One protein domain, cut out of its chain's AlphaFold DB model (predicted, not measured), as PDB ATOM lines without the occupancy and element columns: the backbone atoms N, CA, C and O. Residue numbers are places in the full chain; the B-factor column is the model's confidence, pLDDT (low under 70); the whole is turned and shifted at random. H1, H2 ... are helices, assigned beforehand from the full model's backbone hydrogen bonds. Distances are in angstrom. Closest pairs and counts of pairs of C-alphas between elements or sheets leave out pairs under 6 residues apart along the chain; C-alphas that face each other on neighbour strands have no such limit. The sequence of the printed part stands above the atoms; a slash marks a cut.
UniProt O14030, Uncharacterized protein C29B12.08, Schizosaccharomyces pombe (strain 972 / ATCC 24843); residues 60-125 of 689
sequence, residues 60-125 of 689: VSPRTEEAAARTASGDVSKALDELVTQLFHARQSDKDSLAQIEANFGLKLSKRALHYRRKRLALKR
ATOM      1  N   VAL A  60     -18.101  41.307  42.650       52.52
ATOM      2  CA  VAL A  60     -18.417  41.675  41.274       52.52
ATOM      3  C   VAL A  60     -17.974  40.457  40.456       52.52
ATOM      4  O   VAL A  60     -16.786  40.245  40.246       52.52
ATOM      5  N   SER A  61     -18.907  39.558  40.130       55.23
ATOM      6  CA  SER A  61     -18.660  38.552  39.087       55.23
ATOM      7  C   SER A  61     -18.162  39.293  37.838       55.23
ATOM      8  O   SER A  61     -18.581  40.436  37.649       55.23
ATOM      9  N   PRO A  62     -17.349  38.698  36.949       60.07
ATOM     10  CA  PRO A  62     -17.039  39.324  35.661       60.07
ATOM     11  C   PRO A  62     -18.301  39.848  34.952       60.07
ATOM     12  O   PRO A  62     -18.293  40.937  34.390       60.07
ATOM     13  N   ARG A  63     -19.439  39.150  35.116       64.52
ATOM     14  CA  ARG A  63     -20.758  39.622  34.658       64.52
ATOM     15  C   ARG A  63     -21.248  40.887  35.361       64.52
ATOM     16  O   ARG A  63     -21.851  41.738  34.729       64.52
ATOM     17  N   THR A  64     -21.025  41.014  36.665       66.07
ATOM     18  CA  THR A  64     -21.363  42.220  37.431       66.07
ATOM     19  C   THR A  64     -20.532  43.422  36.970       66.07
ATOM     20  O   THR A  64     -21.060  44.529  36.926       66.07
ATOM     21  N   GLU A  65     -19.253  43.219  36.640       64.63
ATOM     22  CA  GLU A  65     -18.358  44.282  36.164       64.63
ATOM     23  C   GLU A  65     -18.758  44.708  34.759       64.63
ATOM     24  O   GLU A  65     -18.952  45.892  34.511       64.63
ATOM     25  N   GLU A  66     -18.996  43.736  33.879       68.27
ATOM     26  CA  GLU A  66     -19.507  43.971  32.534       68.27
ATOM     27  C   GLU A  66     -20.863  44.695  32.573       68.27
ATOM     28  O   GLU A  66     -21.071  45.676  31.863       68.27
ATOM     29  N   ALA A  67     -21.775  44.280  33.457       66.74
ATOM     30  CA  ALA A  67     -23.061  44.945  33.645       66.74
ATOM     31  C   ALA A  67     -22.910  46.378  34.179       66.74
ATOM     32  O   ALA A  67     -23.649  47.264  33.760       66.74
ATOM     33  N   ALA A  68     -21.953  46.630  35.074       68.55
ATOM     34  CA  ALA A  68     -21.667  47.979  35.552       68.55
ATOM     35  C   ALA A  68     -21.019  48.849  34.468       68.55
ATOM     36  O   ALA A  68     -21.404  50.008  34.328       68.55
ATOM     37  N   ALA A  69     -20.108  48.287  33.670       69.82
ATOM     38  CA  ALA A  69     -19.452  48.950  32.546       69.82
ATOM     39  C   ALA A  69     -20.438  49.333  31.432       69.82
ATOM     40  O   ALA A  69     -20.254  50.353  30.775       69.82
ATOM     41  N   ARG A  70     -21.525  48.567  31.260       70.41
ATOM     42  CA  ARG A  70     -22.638  48.927  30.361       70.41
ATOM     43  C   ARG A  70     -23.429  50.148  30.832       70.41
ATOM     44  O   ARG A  70     -24.170  50.722  30.041       70.41
ATOM     45  N   THR A  71     -23.295  50.553  32.094       64.90
ATOM     46  CA  THR A  71     -23.931  51.775  32.596       64.90
ATOM     47  C   THR A  71     -22.959  52.938  32.581       64.90
ATOM     48  O   THR A  71     -21.794  52.789  32.943       64.90
ATOM     49  N   ALA A  72     -23.458  54.135  32.264       62.40
ATOM     50  CA  ALA A  72     -22.651  55.358  32.184       62.40
ATOM     51  C   ALA A  72     -21.864  55.678  33.473       62.40
ATOM     52  O   ALA A  72     -20.932  56.474  33.458       62.40
ATOM     53  N   SER A  73     -22.245  55.080  34.606       61.51
ATOM     54  CA  SER A  73     -21.631  55.350  35.904       61.51
ATOM     55  C   SER A  73     -20.484  54.418  36.292       61.51
ATOM     56  O   SER A  73     -19.771  54.743  37.241       61.51
ATOM     57  N   GLY A  74     -20.352  53.248  35.651       66.62
ATOM     58  CA  GLY A  74     -19.433  52.189  36.089       66.62
ATOM     59  C   GLY A  74     -19.699  51.651  37.506       66.62
ATOM     60  O   GLY A  74     -18.931  50.840  38.019       66.62
ATOM     61  N   ASP A  75     -20.767  52.099  38.177       71.03
ATOM     62  CA  ASP A  75     -21.095  51.729  39.550       71.03
ATOM     63  C   ASP A  75     -22.159  50.631  39.551       71.03
ATOM     64  O   ASP A  75     -23.329  50.861  39.227       71.03
ATOM     65  N   VAL A  76     -21.756  49.442  40.002       75.57
ATOM     66  CA  VAL A  76     -22.617  48.264  40.170       75.57
ATOM     67  C   VAL A  76     -23.904  48.602  40.921       75.57
ATOM     68  O   VAL A  76     -24.973  48.105  40.570       75.57
ATOM     69  N   SER A  77     -23.846  49.451  41.956       80.51
ATOM     70  CA  SER A  77     -25.042  49.760  42.741       80.51
ATOM     71  C   SER A  77     -26.035  50.619  41.968       80.51
ATOM     72  O   SER A  77     -27.237  50.453  42.180       80.51
ATOM     73  N   LYS A  78     -25.557  51.534  41.119       81.15
ATOM     74  CA  LYS A  78     -26.420  52.369  40.276       81.15
ATOM     75  C   LYS A  78     -27.003  51.554  39.135       81.15
ATOM     76  O   LYS A  78     -28.210  51.603  38.946       81.15
ATOM     77  N   ALA A  79     -26.177  50.742  38.478       83.23
ATOM     78  CA  ALA A  79     -26.617  49.821  37.440       83.23
ATOM     79  C   ALA A  79     -27.707  48.867  37.946       83.23
ATOM     80  O   ALA A  79     -28.732  48.656  37.302       83.23
ATOM     81  N   LEU A  80     -27.515  48.325  39.150       87.25
ATOM     82  CA  LEU A  80     -28.500  47.459  39.779       87.25
ATOM     83  C   LEU A  80     -29.779  48.216  40.155       87.25
ATOM     84  O   LEU A  80     -30.869  47.676  40.000       87.25
ATOM     85  N   ASP A  81     -29.669  49.446  40.658       89.06
ATOM     86  CA  ASP A  81     -30.836  50.271  40.984       89.06
ATOM     87  C   ASP A  81     -31.624  50.670  39.720       89.06
ATOM     88  O   ASP A  81     -32.855  50.667  39.749       89.06
ATOM     89  N   GLU A  82     -30.943  50.941  38.605       87.54
ATOM     90  CA  GLU A  82     -31.549  51.208  37.297       87.54
ATOM     91  C   GLU A  82     -32.303  49.980  36.774       87.54
ATOM     92  O   GLU A  82     -33.496  50.079  36.483       87.54
ATOM     93  N   LEU A  83     -31.668  48.800  36.772       88.77
ATOM     94  CA  LEU A  83     -32.342  47.559  36.385       88.77
ATOM     95  C   LEU A  83     -33.547  47.283  37.297       88.77
ATOM     96  O   LEU A  83     -34.640  47.019  36.810       88.77
ATOM     97  N   VAL A  84     -33.398  47.390  38.621       90.95
ATOM     98  CA  VAL A  84     -34.518  47.184  39.562       90.95
ATOM     99  C   VAL A  84     -35.677  48.146  39.277       90.95
ATOM    100  O   VAL A  84     -36.834  47.742  39.405       90.95
ATOM    101  N   THR A  85     -35.384  49.383  38.874       90.56
ATOM    102  CA  THR A  85     -36.392  50.384  38.489       90.56
ATOM    103  C   THR A  85     -37.109  49.976  37.202       90.56
ATOM    104  O   THR A  85     -38.338  49.949  37.182       90.56
ATOM    105  N   GLN A  86     -36.373  49.558  36.166       89.09
ATOM    106  CA  GLN A  86     -36.951  49.050  34.914       89.09
ATOM    107  C   GLN A  86     -37.863  47.837  35.159       89.09
ATOM    108  O   GLN A  86     -38.998  47.808  34.687       89.09
ATOM    109  N   LEU A  87     -37.413  46.871  35.966       91.00
ATOM    110  CA  LEU A  87     -38.190  45.674  36.310       91.00
ATOM    111  C   LEU A  87     -39.456  46.011  37.110       91.00
ATOM    112  O   LEU A  87     -40.494  45.369  36.942       91.00
ATOM    113  N   PHE A  88     -39.375  47.019  37.982       88.55
ATOM    114  CA  PHE A  88     -40.523  47.515  38.733       88.55
ATOM    115  C   PHE A  88     -41.547  48.201  37.815       88.55
ATOM    116  O   PHE A  88     -42.736  47.898  37.911       88.55
ATOM    117  N   HIS A  89     -41.105  49.053  36.883       88.38
ATOM    118  CA  HIS A  89     -41.986  49.689  35.897       88.38
ATOM    119  C   HIS A  89     -42.607  48.686  34.920       88.38
ATOM    120  O   HIS A  89     -43.785  48.813  34.592       88.38
ATOM    121  N   ALA A  90     -41.868  47.643  34.541       90.16
ATOM    122  CA  ALA A  90     -42.362  46.534  33.726       90.16
ATOM    123  C   ALA A  90     -43.354  45.611  34.466       90.16
ATOM    124  O   ALA A  90     -43.813  44.627  33.893       90.16
ATOM    125  N   ARG A  91     -43.678  45.900  35.739       86.86
ATOM    126  CA  ARG A  91     -44.582  45.108  36.594       86.86
ATOM    127  C   ARG A  91     -44.207  43.622  36.666       86.86
ATOM    128  O   ARG A  91     -45.076  42.770  36.842       86.86
ATOM    129  N   GLN A  92     -42.916  43.304  36.566       87.01
ATOM    130  CA  GLN A  92     -42.462  41.920  36.649       87.01
ATOM    131  C   GLN A  92     -42.647  41.342  38.054       87.01
ATOM    132  O   GLN A  92     -42.466  42.029  39.073       87.01
ATOM    133  N   SER A  93     -42.939  40.039  38.104       90.11
ATOM    134  CA  SER A  93     -43.017  39.304  39.362       90.11
ATOM    135  C   SER A  93     -41.672  39.350  40.098       90.11
ATOM    136  O   SER A  93     -40.605  39.467  39.490       90.11
ATOM    137  N   ASP A  94     -41.696  39.241  41.430       91.41
ATOM    138  CA  ASP A  94     -40.458  39.201  42.222       91.41
ATOM    139  C   ASP A  94     -39.541  38.043  41.788       91.41
ATOM    140  O   ASP A  94     -38.322  38.179  41.841       91.41
ATOM    141  N   LYS A  95     -40.119  36.913  41.357       92.39
ATOM    142  CA  LYS A  95     -39.370  35.736  40.905       92.39
ATOM    143  C   LYS A  95     -38.604  36.040  39.618       92.39
ATOM    144  O   LYS A  95     -37.405  35.779  39.560       92.39
ATOM    145  N   ASP A  96     -39.276  36.644  38.642       92.83
ATOM    146  CA  ASP A  96     -38.676  36.977  37.346       92.83
ATOM    147  C   ASP A  96     -37.640  38.089  37.499       92.83
ATOM    148  O   ASP A  96     -36.535  37.992  36.973       92.83
ATOM    149  N   SER A  97     -37.935  39.089  38.336       92.91
ATOM    150  CA  SER A  97     -36.987  40.160  38.643       92.91
ATOM    151  C   SER A  97     -35.705  39.639  39.290       92.91
ATOM    152  O   SER A  97     -34.615  40.082  38.936       92.91
ATOM    153  N   LEU A  98     -35.805  38.698  40.235       92.26
ATOM    154  CA  LEU A  98     -34.627  38.084  40.851       92.26
ATOM    155  C   LEU A  98     -33.826  37.260  39.838       92.26
ATOM    156  O   LEU A  98     -32.604  37.392  39.806       92.26
ATOM    157  N   ALA A  99     -34.498  36.476  38.992       91.23
ATOM    158  CA  ALA A  99     -33.846  35.703  37.937       91.23
ATOM    159  C   ALA A  99     -33.129  36.613  36.926       91.23
ATOM    160  O   ALA A  99     -31.992  36.343  36.550       91.23
ATOM    161  N   GLN A 100     -33.743  37.733  36.539       89.56
ATOM    162  CA  GLN A 100     -33.142  38.692  35.614       89.56
ATOM    163  C   GLN A 100     -31.960  39.441  36.245       89.56
ATOM    164  O   GLN A 100     -30.957  39.678  35.572       89.56
ATOM    165  N   ILE A 101     -32.027  39.775  37.537       89.56
ATOM    166  CA  ILE A 101     -30.891  40.358  38.265       89.56
ATOM    167  C   ILE A 101     -29.740  39.353  38.374       89.56
ATOM    168  O   ILE A 101     -28.587  39.724  38.157       89.56
ATOM    169  N   GLU A 102     -30.030  38.085  38.666       88.50
ATOM    170  CA  GLU A 102     -29.017  37.029  38.703       88.50
ATOM    171  C   GLU A 102     -28.405  36.787  37.316       88.50
ATOM    172  O   GLU A 102     -27.191  36.651  37.200       88.50
ATOM    173  N   ALA A 103     -29.207  36.810  36.250       86.24
ATOM    174  CA  ALA A 103     -28.720  36.642  34.884       86.24
ATOM    175  C   ALA A 103     -27.790  37.787  34.446       86.24
ATOM    176  O   ALA A 103     -26.713  37.520  33.913       86.24
ATOM    177  N   ASN A 104     -28.180  39.042  34.705       84.66
ATOM    178  CA  ASN A 104     -27.423  40.224  34.278       84.66
ATOM    179  C   ASN A 104     -26.207  40.493  35.165       84.66
ATOM    180  O   ASN A 104     -25.109  40.696  34.664       84.66
ATOM    181  N   PHE A 105     -26.390  40.484  36.484       81.93
ATOM    182  CA  PHE A 105     -25.328  40.846  37.418       81.93
ATOM    183  C   PHE A 105     -24.611  39.636  38.008       81.93
ATOM    184  O   PHE A 105     -23.601  39.824  38.669       81.93
ATOM    185  N   GLY A 106     -25.096  38.403  37.869       78.86
ATOM    186  CA  GLY A 106     -24.552  37.267  38.628       78.86
ATOM    187  C   GLY A 106     -24.763  37.393  40.143       78.86
ATOM    188  O   GLY A 106     -24.083  36.724  40.919       78.86
ATOM    189  N   LEU A 107     -25.668  38.278  40.581       81.36
ATOM    190  CA  LEU A 107     -25.917  38.582  41.989       81.36
ATOM    191  C   LEU A 107     -27.189  37.885  42.477       81.36
ATOM    192  O   LEU A 107     -28.294  38.208  42.045       81.36
ATOM    193  N   LYS A 108     -27.043  36.997  43.464       85.95
ATOM    194  CA  LYS A 108     -28.174  36.384  44.174       85.95
ATOM    195  C   LYS A 108     -28.707  37.332  45.248       85.95
ATOM    196  O   LYS A 108     -28.196  37.377  46.368       85.95
ATOM    197  N   LEU A 109     -29.734  38.111  44.914       86.16
ATOM    198  CA  LEU A 109     -30.456  38.938  45.883       86.16
ATOM    199  C   LEU A 109     -31.554  38.134  46.589       86.16
ATOM    200  O   LEU A 109     -32.206  37.281  45.997       86.16
ATOM    201  N   SER A 110     -31.813  38.446  47.860       90.20
ATOM    202  CA  SER A 110     -33.005  37.934  48.540       90.20
ATOM    203  C   SER A 110     -34.245  38.737  48.139       90.20
ATOM    204  O   SER A 110     -34.158  39.938  47.860       90.20
ATOM    205  N   LYS A 111     -35.429  38.116  48.208       92.53
ATOM    206  CA  LYS A 111     -36.716  38.806  47.998       92.53
ATOM    207  C   LYS A 111     -36.854  40.049  48.887       92.53
ATOM    208  O   LYS A 111     -37.301  41.100  48.442       92.53
ATOM    209  N   ARG A 112     -36.383  39.955  50.138       92.49
ATOM    210  CA  ARG A 112     -36.357  41.074  51.092       92.49
ATOM    211  C   ARG A 112     -35.421  42.201  50.640       92.49
ATOM    212  O   ARG A 112     -35.788  43.366  50.754       92.49
ATOM    213  N   ALA A 113     -34.241  41.875  50.108       90.12
ATOM    214  CA  ALA A 113     -33.312  42.869  49.573       90.12
ATOM    215  C   ALA A 113     -33.886  43.584  48.338       90.12
ATOM    216  O   ALA A 113     -33.783  44.809  48.253       90.12
ATOM    217  N   LEU A 114     -34.540  42.848  47.432       92.82
ATOM    218  CA  LEU A 114     -35.249  43.425  46.287       92.82
ATOM    219  C   LEU A 114     -36.370  44.367  46.747       92.82
ATOM    220  O   LEU A 114     -36.430  45.509  46.296       92.82
ATOM    221  N   HIS A 115     -37.201  43.931  47.698       91.86
ATOM    222  CA  HIS A 115     -38.275  44.753  48.259       91.86
ATOM    223  C   HIS A 115     -37.746  46.050  48.888       91.86
ATOM    224  O   HIS A 115     -38.269  47.129  48.612       91.86
ATOM    225  N   TYR A 116     -36.676  45.984  49.689       91.81
ATOM    226  CA  TYR A 116     -36.074  47.186  50.269       91.81
ATOM    227  C   TYR A 116     -35.497  48.130  49.216       91.81
ATOM    228  O   TYR A 116     -35.645  49.344  49.362       91.81
ATOM    229  N   ARG A 117     -34.879  47.607  48.151       90.42
ATOM    230  CA  ARG A 117     -34.415  48.440  47.035       90.42
ATOM    231  C   ARG A 117     -35.583  49.103  46.310       90.42
ATOM    232  O   ARG A 117     -35.556  50.319  46.173       90.42
ATOM    233  N   ARG A 118     -36.631  48.357  45.948       91.25
ATOM    234  CA  ARG A 118     -37.853  48.906  45.328       91.25
ATOM    235  C   ARG A 118     -38.476  50.002  46.193       91.25
ATOM    236  O   ARG A 118     -38.712  51.100  45.707       91.25
ATOM    237  N   LYS A 119     -38.642  49.754  47.499       89.67
ATOM    238  CA  LYS A 119     -39.154  50.749  48.456       89.67
ATOM    239  C   LYS A 119     -38.271  51.999  48.512       89.67
ATOM    240  O   LYS A 119     -38.784  53.111  48.515       89.67
ATOM    241  N   ARG A 120     -36.946  51.829  48.545       90.05
ATOM    242  CA  ARG A 120     -35.987  52.943  48.544       90.05
ATOM    243  C   ARG A 120     -36.065  53.765  47.257       90.05
ATOM    244  O   ARG A 120     -35.947  54.982  47.324       90.05
ATOM    245  N   LEU A 121     -36.233  53.111  46.110       87.03
ATOM    246  CA  LEU A 121     -36.300  53.762  44.802       87.03
ATOM    247  C   LEU A 121     -37.639  54.475  44.593       87.03
ATOM    248  O   LEU A 121     -37.636  55.606  44.134       87.03
ATOM    249  N   ALA A 122     -38.752  53.899  45.049       83.25
ATOM    250  CA  ALA A 122     -40.063  54.551  45.016       83.25
ATOM    251  C   ALA A 122     -40.138  55.821  45.888       83.25
ATOM    252  O   ALA A 122     -40.919  56.724  45.607       83.25
ATOM    253  N   LEU A 123     -39.327  55.903  46.952       78.37
ATOM    254  CA  LEU A 123     -39.230  57.094  47.804       78.37
ATOM    255  C   LEU A 123     -38.376  58.209  47.187       78.37
ATOM    256  O   LEU A 123     -38.506  59.365  47.594       78.37
ATOM    257  N   LYS A 124     -37.502  57.891  46.223       72.45
ATOM    258  CA  LYS A 124     -36.769  58.910  45.472       72.45
ATOM    259  C   LYS A 124     -37.739  59.537  44.475       72.45
ATOM    260  O   LYS A 124     -37.928  59.017  43.381       72.45
ATOM    261  N   ARG A 125     -38.368  60.651  44.864       52.29
ATOM    262  CA  ARG A 125     -39.042  61.531  43.899       52.29
ATOM    263  C   ARG A 125     -38.044  61.879  42.786       52.29
ATOM    264  O   ARG A 125     -36.878  62.123  43.121       52.29
TER     265      ARG A 125
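This is residues 60 to 125 of the 689 residues of the protein "Uncharacterized protein C29B12.08" of Schizosaccharomyces pombe (strain 972 / ATCC 24843) (UniProt O14030). Two helices, H2 and H3, form a hairpin, and two more cross it: H1 caps its open end, and H4 lies across one side of it nearer the turn. H1 and H4 both run from H3 towards H2. The printed part has 66 residues with four named helices, in the order H1, H2, H3, H4, and no named strand; its class is all helix. It is compact and rounded, with a radius of gyration of the C-alphas of 11.2 A and spans of 27 by 26 by 19 A.

H2, the longest helix, holds residues 76 to 89 and measures 19.9 A, from C-alpha 76 at (-22.617, 48.264, 40.170) to C-alpha 89 at (-41.986, 49.689, 35.897). H3 holds residues 94 to 105 and measures 16.0 A. H4, residues 111 to 123, measures 18.5 A and ends at C-alpha 123 (-39.230, 57.094, 47.804). H1, residues 62 to 69, measures 10.4 A.

H2 and H3 are hubs, touching three helices each. They touch each other in a hairpin, opposite ways at a shallow tilt of 34 degrees, only just short of steep; their closest C-alphas, of Leu 87 and Ser 97, are 6.1 A apart. H4 touches H2 about perpendicular, at 83 degrees, the closest C-alphas being Val 84 and Arg 118 at 6.9 A. Residues 111 to 114 of H4 touch residues 94 to 98 of H3 at 90 degrees, about perpendicular, with C-alphas 94 and 111 closest at 6.9 A. H1 touches H2 through residues 76 to 79 of H2 alone, about perpendicular at 80 degrees; the closest C-alphas, of Ala 68 and Val 76, are 4.7 A apart. H1 also touches H3, through residues 104 to 105 of H3 alone, about perpendicular at 90 degrees; the closest C-alphas, of Thr 64 and Phe 105, are 4.2 A apart. H1 and H4 are apart. In H1, H2, H3 and H4 every O i to N i+4 pair is within hydrogen-bond range.

The two C-alphas farthest apart, of Pro 62 and Arg 125, are 32.3 A apart. The printed part has no cut and no long link. The mean pLDDT of the printed part is 81.5; residues 60 to 69, 71 to 74 and 125 are under 70.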